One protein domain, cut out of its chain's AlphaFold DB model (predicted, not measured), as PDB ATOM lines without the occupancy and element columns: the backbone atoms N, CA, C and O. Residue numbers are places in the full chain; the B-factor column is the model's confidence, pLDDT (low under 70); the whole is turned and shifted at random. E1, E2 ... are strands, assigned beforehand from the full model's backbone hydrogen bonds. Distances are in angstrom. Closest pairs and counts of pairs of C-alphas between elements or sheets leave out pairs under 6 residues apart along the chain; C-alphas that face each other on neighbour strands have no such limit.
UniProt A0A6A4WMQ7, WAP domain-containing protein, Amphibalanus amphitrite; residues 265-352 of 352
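This is residues 265 to 352 of the 352 residues of the protein "WAP domain-containing protein" of Amphibalanus amphitrite (UniProt A0A6A4WMQ7). A domain of little regular structure: two small two-stranded hairpins, E1-E2 and E3-E4, joined by a long looping stretch, residues 288 to 334, that wraps round the second hairpin. The printed part has 88 residues, with no named helix and four strands, E1 to E4 in chain order, holding 18 residues; the class is all strand, both sheets antiparallel. It is compact, with a radius of gyration of the C-alphas of 13.1 A and spans of 35 by 29 by 26 A.

E1, residues 276 to 279, and E2, residues 284 to 287, form a hairpin at 141 degrees, with N 277 and O 286 2.9 A apart. E3, residues 335 to 339, and E4, residues 344 to 348, form another at 135 degrees, with N 337 and O 346 2.9 A apart. The closest C-alphas of E1 and E3, Arg 279 and Tyr 338, are 7.6 A apart. E1 and E4 are near each other; E2 is apart from E3 and E4.

E1, 9.6 A long, begins at C-alpha 276 (120.989, 148.241, 155.930). E2 measures 10.2 A and E3 11.3 A. E4, 11.7 A, ends at C-alpha 348 (105.543, 138.137, 152.191).

The farthest C-alphas, Asp 268 and Leu 352, are 38.3 A apart. The printed part has no cut; the E2 to E3 link is long. Residues 265 to 271 and 292 to 298 have pLDDT under 70.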
ATOM      1  N   GLU A 265     120.260 158.143 163.522       43.91
ATOM      2  CA  GLU A 265     120.602 157.864 164.922       43.91
ATOM      3  C   GLU A 265     121.050 156.406 165.112       43.91
ATOM      4  O   GLU A 265     120.262 155.468 164.978       43.91
ATOM      5  N   VAL A 266     122.354 156.242 165.338       45.12
ATOM      6  CA  VAL A 266     123.027 154.963 165.562       45.12
ATOM      7  C   VAL A 266     122.515 154.441 166.905       45.12
ATOM      8  O   VAL A 266     123.060 154.763 167.956       45.12
ATOM      9  N   THR A 267     121.400 153.706 166.908       55.38
ATOM     10  CA  THR A 267     120.961 152.953 168.092       55.38
ATOM     11  C   THR A 267     121.967 151.828 168.359       55.38
ATOM     12  O   THR A 267     122.673 151.424 167.436       55.38
ATOM     13  N   ASP A 268     122.056 151.289 169.581       52.47
ATOM     14  CA  ASP A 268     122.982 150.178 169.901       52.47
ATOM     15  C   ASP A 268     122.822 148.965 168.946       52.47
ATOM     16  O   ASP A 268     123.779 148.235 168.688       52.47
ATOM     17  N   ASP A 269     121.644 148.807 168.327       55.56
ATOM     18  CA  ASP A 269     121.361 147.799 167.294       55.56
ATOM     19  C   ASP A 269     122.119 148.034 165.969       55.56
ATOM     20  O   ASP A 269     122.283 147.122 165.161       55.56
ATOM     21  N   SER A 270     122.593 149.254 165.710       59.00
ATOM     22  CA  SER A 270     123.201 149.639 164.430       59.00
ATOM     23  C   SER A 270     124.701 149.341 164.333       59.00
ATOM     24  O   SER A 270     125.191 149.114 163.228       59.00
ATOM     25  N   ALA A 271     125.423 149.250 165.457       65.44
ATOM     26  CA  ALA A 271     126.868 148.994 165.459       65.44
ATOM     27  C   ALA A 271     127.235 147.567 165.002       65.44
ATOM     28  O   ALA A 271     128.359 147.320 164.573       65.44
ATOM     29  N   THR A 272     126.289 146.625 165.074       76.75
ATOM     30  CA  THR A 272     126.467 145.228 164.625       76.75
ATOM     31  C   THR A 272     125.690 144.910 163.349       76.75
ATOM     32  O   THR A 272     125.654 143.762 162.902       76.75
ATOM     33  N   CYS A 273     125.077 145.925 162.745       85.56
ATOM     34  CA  CYS A 273     124.214 145.734 161.602       85.56
ATOM     35  C   CYS A 273     125.019 145.410 160.345       85.56
ATOM     36  O   CYS A 273     125.760 146.257 159.842       85.56
ATOM     37  N   ARG A 274     124.852 144.205 159.793       85.19
ATOM     38  CA  ARG A 274     125.521 143.849 158.531       85.19
ATOM     39  C   ARG A 274     124.741 144.316 157.311       85.19
ATOM     40  O   ARG A 274     125.344 144.577 156.275       85.19
ATOM     41  N   TYR A 275     123.419 144.453 157.434       85.50
ATOM     42  CA  TYR A 275     122.546 144.802 156.317       85.50
ATOM     43  C   TYR A 275     121.631 145.975 156.646       85.50
ATOM     44  O   TYR A 275     120.799 145.927 157.556       85.50
ATOM     45  N   PHE A 276     121.784 147.029 155.848       89.69
ATOM     46  CA  PHE A 276     120.989 148.241 155.930       89.69
ATOM     47  C   PHE A 276     119.982 148.281 154.791       89.69
ATOM     48  O   PHE A 276     120.335 148.140 153.621       89.69
ATOM     49  N   CYS A 277     118.732 148.544 155.143       89.69
ATOM     50  CA  CYS A 277     117.646 148.659 154.191       89.69
ATOM     51  C   CYS A 277     117.167 150.109 154.103       89.69
ATOM     52  O   CYS A 277     117.134 150.841 155.096       89.69
ATOM     53  N   PHE A 278     116.759 150.528 152.904       87.12
ATOM     54  CA  PHE A 278     116.228 151.869 152.677       87.12
ATOM     55  C   PHE A 278     114.707 151.893 152.842       87.12
ATOM     56  O   PHE A 278     113.968 151.233 152.108       87.12
ATOM     57  N   ARG A 279     114.212 152.695 153.784       86.81
ATOM     58  CA  ARG A 279     112.782 152.910 154.003       86.81
ATOM     59  C   ARG A 279     112.290 154.023 153.081       86.81
ATOM     60  O   ARG A 279     112.458 155.202 153.381       86.81
ATOM     61  N   ARG A 280     111.640 153.663 151.969       83.75
ATOM     62  CA  ARG A 280     111.190 154.640 150.952       83.75
ATOM     63  C   ARG A 280     110.273 155.735 151.506       83.75
ATOM     64  O   ARG A 280     110.418 156.885 151.105       83.75
ATOM     65  N   ILE A 281     109.374 155.389 152.431       83.44
ATOM     66  CA  ILE A 281     108.385 156.328 152.992       83.44
ATOM     67  C   ILE A 281     109.061 157.415 153.841       83.44
ATOM     68  O   ILE A 281     108.761 158.594 153.692       83.44
ATOM     69  N   GLU A 282     109.999 157.032 154.710       86.75
ATOM     70  CA  GLU A 282     110.668 157.962 155.636       86.75
ATOM     71  C   GLU A 282     111.973 158.532 155.063       86.75
ATOM     72  O   GLU A 282     112.529 159.481 155.608       86.75
ATOM     73  N   ARG A 283     112.446 157.983 153.936       88.12
ATOM     74  CA  ARG A 283     113.725 158.312 153.285       88.12
ATOM     75  C   ARG A 283     114.929 158.125 154.212       88.12
ATOM     76  O   ARG A 283     115.921 158.841 154.098       88.12
ATOM     77  N   THR A 284     114.842 157.148 155.106       90.69
ATOM     78  CA  THR A 284     115.874 156.801 156.084       90.69
ATOM     79  C   THR A 284     116.430 155.409 155.805       90.69
ATOM     80  O   THR A 284     115.741 154.538 155.268       90.69
ATOM     81  N   PHE A 285     117.692 155.194 156.164       89.56
ATOM     82  CA  PHE A 285     118.252 153.850 156.268       89.56
ATOM     83  C   PHE A 285     117.992 153.316 157.669       89.56
ATOM     84  O   PHE A 285     118.015 154.073 158.638       89.56
ATOM     85  N   TYR A 286     117.735 152.019 157.773       89.62
ATOM     86  CA  TYR A 286     117.607 151.344 159.056       89.62
ATOM     87  C   TYR A 286     118.240 149.961 158.983       89.62
ATOM     88  O   TYR A 286     118.374 149.381 157.900       89.62
ATOM     89  N   CYS A 287     118.622 149.437 160.142       90.50
ATOM     90  CA  CYS A 287     119.137 148.086 160.223       90.50
ATOM     91  C   CYS A 287     118.017 147.072 159.971       90.50
ATOM     92  O   CYS A 287     117.058 147.009 160.742       90.50
ATOM     93  N   CYS A 288     118.122 146.298 158.892       90.31
ATOM     94  CA  CYS A 288     117.228 145.165 158.634       90.31
ATOM     95  C   CYS A 288     117.853 143.826 159.036       90.31
ATOM     96  O   CYS A 288     117.148 142.826 159.145       90.31
ATOM     97  N   ASP A 289     119.154 143.812 159.335       83.69
ATOM     98  CA  ASP A 289     119.803 142.685 159.989       83.69
ATOM     99  C   ASP A 289     119.534 142.712 161.498       83.69
ATOM    100  O   ASP A 289     120.309 143.264 162.271       83.69
ATOM    101  N   PHE A 290     118.431 142.115 161.949       77.62
ATOM    102  CA  PHE A 290     118.068 142.034 163.374       77.62
ATOM    103  C   PHE A 290     118.972 141.080 164.192       77.62
ATOM    104  O   PHE A 290     118.498 140.414 165.109       77.62
ATOM    105  N   GLY A 291     120.249 140.933 163.827       70.75
ATOM    106  CA  GLY A 291     121.238 140.088 164.507       70.75
ATOM    107  C   GLY A 291     121.032 138.576 164.358       70.75
ATOM    108  O   GLY A 291     121.897 137.802 164.761       70.75
ATOM    109  N   ASN A 292     119.925 138.140 163.751       67.00
ATOM    110  CA  ASN A 292     119.567 136.726 163.612       67.00
ATOM    111  C   ASN A 292     120.150 136.057 162.360       67.00
ATOM    112  O   ASN A 292     120.061 134.841 162.217       67.00
ATOM    113  N   ASN A 293     120.768 136.814 161.455       66.19
ATOM    114  CA  ASN A 293     121.134 136.299 160.136       66.19
ATOM    115  C   ASN A 293     122.533 135.677 160.106       66.19
ATOM    116  O   ASN A 293     123.272 135.892 159.146       66.19
ATOM    117  N   GLN A 294     123.001 135.059 161.196       60.59
ATOM    118  CA  GLN A 294     124.435 134.771 161.334       60.59
ATOM    119  C   GLN A 294     124.977 133.769 160.303       60.59
ATOM    120  O   GLN A 294     126.139 133.915 159.949       60.59
ATOM    121  N   ASP A 295     124.144 132.904 159.712       62.50
ATOM    122  CA  ASP A 295     124.625 131.782 158.883       62.50
ATOM    123  C   ASP A 295     123.781 131.464 157.625       62.50
ATOM    124  O   ASP A 295     123.897 130.382 157.049       62.50
ATOM    125  N   LEU A 296     122.902 132.367 157.175       56.75
ATOM    126  CA  LEU A 296     121.905 132.041 156.142       56.75
ATOM    127  C   LEU A 296     122.367 132.380 154.719       56.75
ATOM    128  O   LEU A 296     121.859 133.312 154.108       56.75
ATOM    129  N   GLY A 297     123.301 131.570 154.209       58.78
ATOM    130  CA  GLY A 297     123.481 131.314 152.773       58.78
ATOM    131  C   GLY A 297     123.838 132.509 151.882       58.78
ATOM    132  O   GLY A 297     124.035 133.637 152.325       58.78
ATOM    133  N   THR A 298     123.985 132.237 150.586       67.12
ATOM    134  CA  THR A 298     124.084 133.276 149.559       67.12
ATOM    135  C   THR A 298     122.799 134.106 149.537       67.12
ATOM    136  O   THR A 298     121.741 133.645 149.966       67.12
ATOM    137  N   SER A 299     122.890 135.358 149.077       72.31
ATOM    138  CA  SER A 299     121.720 136.195 148.802       72.31
ATOM    139  C   SER A 299     120.972 135.615 147.599       72.31
ATOM    140  O   SER A 299     121.117 136.096 146.472       72.31
ATOM    141  N   ASP A 300     120.262 134.518 147.819       82.56
ATOM    142  CA  ASP A 300     119.397 133.936 146.811       82.56
ATOM    143  C   ASP A 300     118.163 134.830 146.707       82.56
ATOM    144  O   ASP A 300     117.607 135.268 147.717       82.56
ATOM    145  N   TYR A 301     117.813 135.160 145.469       88.00
ATOM    146  CA  TYR A 301     116.651 135.963 145.123       88.00
ATOM    147  C   TYR A 301     115.506 135.023 144.772       88.00
ATOM    148  O   TYR A 301     115.710 134.061 144.024       88.00
ATOM    149  N   HIS A 302     114.316 135.307 145.289       91.44
ATOM    150  CA  HIS A 302     113.103 134.616 144.864       91.44
ATOM    151  C   HIS A 302     112.426 135.415 143.744       91.44
ATOM    152  O   HIS A 302     112.525 136.640 143.679       91.44
ATOM    153  N   ASP A 303     111.760 134.714 142.826       91.44
ATOM    154  CA  ASP A 303     110.995 135.359 141.760       91.44
ATOM    155  C   ASP A 303     109.730 136.025 142.334       91.44
ATOM    156  O   ASP A 303     109.067 135.476 143.216       91.44
ATOM    157  N   GLY A 304     109.356 137.184 141.785       92.00
ATOM    158  CA  GLY A 304     108.107 137.880 142.105       92.00
ATOM    159  C   GLY A 304     108.294 139.339 142.518       92.00
ATOM    160  O   GLY A 304     109.404 139.804 142.775       92.00
ATOM    161  N   GLU A 305     107.189 140.085 142.559       94.75
ATOM    162  CA  GLU A 305     107.188 141.482 143.000       94.75
ATOM    163  C   GLU A 305     106.641 141.613 144.424       94.75
ATOM    164  O   GLU A 305     105.665 140.957 144.802       94.75
ATOM    165  N   CYS A 306     107.255 142.500 145.212       95.44
ATOM    166  CA  CYS A 306     106.758 142.826 146.542       95.44
ATOM    167  C   CYS A 306     105.318 143.343 146.484       95.44
ATOM    168  O   CYS A 306     105.021 144.207 145.651       95.44
ATOM    169  N   PRO A 307     104.439 142.895 147.398       93.69
ATOM    170  CA  PRO A 307     103.087 143.407 147.444       93.69
ATOM    171  C   PRO A 307     103.058 144.907 147.756       93.69
ATOM    172  O   PRO A 307     103.961 145.460 148.389       93.69
ATOM    173  N   GLU A 308     101.992 145.575 147.312       93.06
ATOM    174  CA  GLU A 308     101.765 146.980 147.622       93.06
ATOM    175  C   GLU A 308     101.669 147.160 149.139       93.06
ATOM    176  O   GLU A 308     101.060 146.359 149.852       93.06
ATOM    177  N   ILE A 309     102.287 148.230 149.642       90.44
ATOM    178  CA  ILE A 309     102.278 148.539 151.069       90.44
ATOM    179  C   ILE A 309     100.836 148.892 151.463       90.44
ATOM    180  O   ILE A 309     100.307 149.873 150.938       90.44
ATOM    181  N   PRO A 310     100.201 148.151 152.388       86.25
ATOM    182  CA  PRO A 310      98.831 148.440 152.790       86.25
ATOM    183  C   PRO A 310      98.729 149.834 153.429       86.25
ATOM    184  O   PRO A 310      99.544 150.201 154.276       86.25
ATOM    185  N   GLU A 311      97.716 150.610 153.029       87.12
ATOM    186  CA  GLU A 311      97.455 151.952 153.583       87.12
ATOM    187  C   GLU A 311      96.922 151.903 155.022       87.12
ATOM    188  O   GLU A 311      97.116 152.836 155.801       87.12
ATOM    189  N   LEU A 312      96.228 150.816 155.364       90.00
ATOM    190  CA  LEU A 312      95.609 150.580 156.661       90.00
ATOM    191  C   LEU A 312      96.166 149.288 157.240       90.00
ATOM    192  O   LEU A 312      96.080 148.228 156.623       90.00
ATOM    193  N   CYS A 313      96.716 149.397 158.440       89.06
ATOM    194  CA  CYS A 313      97.149 148.251 159.211       89.06
ATOM    195  C   CYS A 313      95.951 147.718 159.973       89.06
ATOM    196  O   CYS A 313      95.350 148.449 160.760       89.06
ATOM    197  N   GLU A 314      95.580 146.465 159.725       84.75
ATOM    198  CA  GLU A 314      94.736 145.772 160.687       84.75
ATOM    199  C   GLU A 314      95.544 145.675 161.983       84.75
ATOM    200  O   GLU A 314      96.657 145.146 161.989       84.75
ATOM    201  N   ASP A 315      95.002 146.248 163.062       75.44
ATOM    202  CA  ASP A 315      95.550 146.196 164.424       75.44
ATOM    203  C   ASP A 315      95.418 144.779 164.998       75.44
ATOM    204  O   ASP A 315      94.895 144.555 166.093       75.44
ATOM    205  N   ASP A 316      95.833 143.784 164.229       72.31
ATOM    206  CA  ASP A 316      95.822 142.411 164.663       72.31
ATOM    207  C   ASP A 316      97.143 142.160 165.388       72.31
ATOM    208  O   ASP A 316      98.143 141.747 164.795       72.31
ATOM    209  N   GLU A 317      97.148 142.442 166.697       71.75
ATOM    210  CA  GLU A 317      98.273 142.169 167.609       71.75
ATOM    211  C   GLU A 317      98.742 140.702 167.551       71.75
ATOM    212  O   GLU A 317      99.803 140.360 168.075       71.75
ATOM    213  N   THR A 318      97.965 139.820 166.915       72.69
ATOM    214  CA  THR A 318      98.297 138.409 166.727       72.69
ATOM    215  C   THR A 318      99.150 138.122 165.490       72.69
ATOM    216  O   THR A 318      99.735 137.039 165.406       72.69
ATOM    217  N   THR A 319      99.287 139.069 164.556       77.00
ATOM    218  CA  THR A 319     100.049 138.841 163.321       77.00
ATOM    219  C   THR A 319     101.544 138.981 163.592       77.00
ATOM    220  O   THR A 319     102.112 140.073 163.572       77.00
ATOM    221  N   SER A 320     102.213 137.857 163.857       86.38
ATOM    222  CA  SER A 320     103.673 137.820 163.927       86.38
ATOM    223  C   SER A 320     104.261 137.846 162.519       86.38
ATOM    224  O   SER A 320     104.125 136.877 161.773       86.38
ATOM    225  N   TYR A 321     104.945 138.930 162.166       90.38
ATOM    226  CA  TYR A 321     105.690 139.003 160.915       90.38
ATOM    227  C   TYR A 321     107.069 138.349 161.057       90.38
ATOM    228  O   TYR A 321     107.843 138.706 161.952       90.38
ATOM    229  N   THR A 322     107.404 137.440 160.142       92.44
ATOM    230  CA  THR A 322     108.765 136.903 160.018       92.44
ATOM    231  C   THR A 322     109.656 137.983 159.427       92.44
ATOM    232  O   THR A 322     109.521 138.329 158.259       92.44
ATOM    233  N   LYS A 323     110.539 138.563 160.242       92.56
ATOM    234  CA  LYS A 323     111.484 139.594 159.796       92.56
ATOM    235  C   LYS A 323     112.553 138.980 158.898       92.56
ATOM    236  O   LYS A 323     113.007 137.872 159.171       92.56
ATOM    237  N   CYS A 324     112.993 139.730 157.897       92.50
ATOM    238  CA  CYS A 324     114.022 139.296 156.960       92.50
ATOM    239  C   CYS A 324     114.901 140.474 156.517       92.50
ATOM    240  O   CYS A 324     114.522 141.642 156.646       92.50
ATOM    241  N   ALA A 325     116.072 140.148 155.981       92.31
ATOM    242  CA  ALA A 325     116.955 141.044 155.244       92.31
ATOM    243  C   ALA A 325     117.103 140.635 153.763       92.31
ATOM    244  O   ALA A 325     117.414 141.492 152.942       92.31
ATOM    245  N   PHE A 326     116.864 139.356 153.433       91.31
ATOM    246  CA  PHE A 326     116.958 138.781 152.082       91.31
ATOM    247  C   PHE A 326     115.896 137.709 151.861       91.31
ATOM    248  O   PHE A 326     115.413 137.119 152.829       91.31
ATOM    249  N   ASP A 327     115.599 137.416 150.595       92.75
ATOM    250  CA  ASP A 327     114.624 136.390 150.207       92.75
ATOM    251  C   ASP A 327     115.041 134.994 150.685       92.75
ATOM    252  O   ASP A 327     114.195 134.233 151.137       92.75
ATOM    253  N   SER A 328     116.345 134.696 150.736       90.75
ATOM    254  CA  SER A 328     116.881 133.431 151.271       90.75
ATOM    255  C   SER A 328     116.545 133.150 152.747       90.75
ATOM    256  O   SER A 328     116.773 132.045 153.240       90.75
ATOM    257  N   GLN A 329     116.017 134.138 153.477       90.81
ATOM    258  CA  GLN A 329     115.541 133.993 154.861       90.81
ATOM    259  C   GLN A 329     114.043 133.693 154.943       90.81
ATOM    260  O   GLN A 329     113.527 133.383 156.020       90.81
ATOM    261  N   CYS A 330     113.355 133.820 153.817       92.50
ATOM    262  CA  CYS A 330     111.949 133.530 153.647       92.50
ATOM    263  C   CYS A 330     111.761 132.124 153.077       92.50
ATOM    264  O   CYS A 330     112.717 131.457 152.673       92.50
ATOM    265  N   THR A 331     110.526 131.627 153.092       93.81
ATOM    266  CA  THR A 331     110.234 130.362 152.407       93.81
ATOM    267  C   THR A 331     110.364 130.523 150.886       93.81
ATOM    268  O   THR A 331     110.337 131.641 150.383       93.81
ATOM    269  N   GLU A 332     110.490 129.419 150.138       92.31
ATOM    270  CA  GLU A 332     110.639 129.437 148.663       92.31
ATOM    271  C   GLU A 332     109.485 130.160 147.930       92.31
ATOM    272  O   GLU A 332     109.616 130.511 146.762       92.31
ATOM    273  N   GLU A 333     108.351 130.380 148.604       95.06
ATOM    274  CA  GLU A 333     107.157 131.052 148.072       95.06
ATOM    275  C   GLU A 333     107.029 132.515 148.542       95.06
ATOM    276  O   GLU A 333     106.014 133.163 148.282       95.06
ATOM    277  N   GLU A 334     108.018 133.043 149.263       96.06
ATOM    278  CA  GLU A 334     107.975 134.364 149.887       96.06
ATOM    279  C   GLU A 334     109.187 135.210 149.502       96.06
ATOM    280  O   GLU A 334     110.312 134.731 149.447       96.06
ATOM    281  N   VAL A 335     108.972 136.504 149.326       95.62
ATOM    282  CA  VAL A 335     110.013 137.507 149.084       95.62
ATOM    283  C   VAL A 335     110.161 138.411 150.304       95.62
ATOM    284  O   VAL A 335     109.209 138.637 151.063       95.62
ATOM    285  N   CYS A 336     111.361 138.942 150.512       94.94
ATOM    286  CA  CYS A 336     111.654 139.830 151.621       94.94
ATOM    287  C   CYS A 336     111.280 141.277 151.281       94.94
ATOM    288  O   CYS A 336     112.005 141.993 150.587       94.94
ATOM    289  N   CYS A 337     110.151 141.743 151.814       95.25
ATOM    290  CA  CYS A 337     109.536 143.001 151.400       95.25
ATOM    291  C   CYS A 337     109.297 143.952 152.564       95.25
ATOM    292  O   CYS A 337     109.013 143.549 153.692       95.25
ATOM    293  N   TYR A 338     109.404 145.256 152.297       94.19
ATOM    294  CA  TYR A 338     109.092 146.266 153.298       94.19
ATOM    295  C   TYR A 338     107.590 146.297 153.574       94.19
ATOM    296  O   TYR A 338     106.801 146.713 152.725       94.19
ATOM    297  N   ASN A 339     107.203 145.956 154.799       92.50
ATOM    298  CA  ASN A 339     105.827 146.053 155.251       92.50
ATOM    299  C   ASN A 339     105.641 147.321 156.097       92.50
ATOM    300  O   ASN A 339     106.293 147.514 157.127       92.50
ATOM    301  N   GLY A 340     104.736 148.199 155.657       91.31
ATOM    302  CA  GLY A 340     104.447 149.473 156.323       91.31
ATOM    303  C   GLY A 340     103.856 149.319 157.725       91.31
ATOM    304  O   GLY A 340     104.131 150.152 158.585       91.31
ATOM    305  N   CYS A 341     103.128 148.231 157.972       90.62
ATOM    306  CA  CYS A 341     102.488 147.941 159.251       90.62
ATOM    307  C   CYS A 341     103.456 147.364 160.270       90.62
ATOM    308  O   CYS A 341     103.483 147.810 161.416       90.62
ATOM    309  N   ALA A 342     104.328 146.456 159.836       90.81
ATOM    310  CA  ALA A 342     105.455 146.032 160.651       90.81
ATOM    311  C   ALA A 342     106.463 147.178 160.838       90.81
ATOM    312  O   ALA A 342     107.135 147.235 161.854       90.81
ATOM    313  N   ARG A 343     106.561 148.113 159.880       90.38
ATOM    314  CA  ARG A 343     107.637 149.118 159.745       90.38
ATOM    315  C   ARG A 343     109.016 148.476 159.553       90.38
ATOM    316  O   ARG A 343     110.027 149.042 159.980       90.38
ATOM    317  N   HIS A 344     109.079 147.281 158.970       92.12
ATOM    318  CA  HIS A 344     110.306 146.501 158.759       92.12
ATOM    319  C   HIS A 344     110.207 145.679 157.464       92.12
ATOM    320  O   HIS A 344     109.112 145.525 156.926       92.12
ATOM    321  N   HIS A 345     111.324 145.111 156.997       93.69
ATOM    322  CA  HIS A 345     111.298 144.039 156.002       93.69
ATOM    323  C   HIS A 345     110.830 142.735 156.645       93.69
ATOM    324  O   HIS A 345     111.279 142.370 157.739       93.69
ATOM    325  N   VAL A 346     109.887 142.075 155.982       94.25
ATOM    326  CA  VAL A 346     109.256 140.836 156.431       94.25
ATOM    327  C   VAL A 346     109.015 139.925 155.230       94.25
ATOM    328  O   VAL A 346     108.891 140.405 154.105       94.25
ATOM    329  N   CYS A 347     108.947 138.621 155.468       95.06
ATOM    330  CA  CYS A 347     108.608 137.651 154.434       95.06
ATOM    331  C   CYS A 347     107.138 137.802 154.045       95.06
ATOM    332  O   CYS A 347     106.257 137.817 154.911       95.06
ATOM    333  N   GLN A 348     106.883 137.981 152.750       95.50
ATOM    334  CA  GLN A 348     105.543 138.137 152.191       95.50
ATOM    335  C   GLN A 348     105.422 137.326 150.908       95.50
ATOM    336  O   GLN A 348     106.370 137.232 150.137       95.50
ATOM    337  N   VAL A 349     104.234 136.790 150.643       95.44
ATOM    338  CA  VAL A 349     103.944 136.157 149.352       95.44
ATOM    339  C   VAL A 349     103.975 137.239 148.257       95.44
ATOM    340  O   VAL A 349     103.289 138.258 148.420       95.44
ATOM    341  N   PRO A 350     104.757 137.067 147.174       94.31
ATOM    342  CA  PRO A 350     104.820 138.032 146.082       94.31
ATOM    343  C   PRO A 350     103.514 138.078 145.282       94.31
ATOM    344  O   PRO A 350     102.710 137.140 145.298       94.31
ATOM    345  N   PHE A 351     103.327 139.151 144.512       90.62
ATOM    346  CA  PHE A 351     102.390 139.112 143.390       90.62
ATOM    347  C   PHE A 351     103.012 138.339 142.217       90.62
ATOM    348  O   PHE A 351     104.194 138.508 141.915       90.62
ATOM    349  N   LEU A 352     102.200 137.476 141.592       77.06
ATOM    350  CA  LEU A 352     102.553 136.680 140.409       77.06
ATOM    351  C   LEU A 352     102.378 137.451 139.099       77.06
ATOM    352  O   LEU A 352     101.388 138.218 139.001       77.06
TER     353      LEU A 352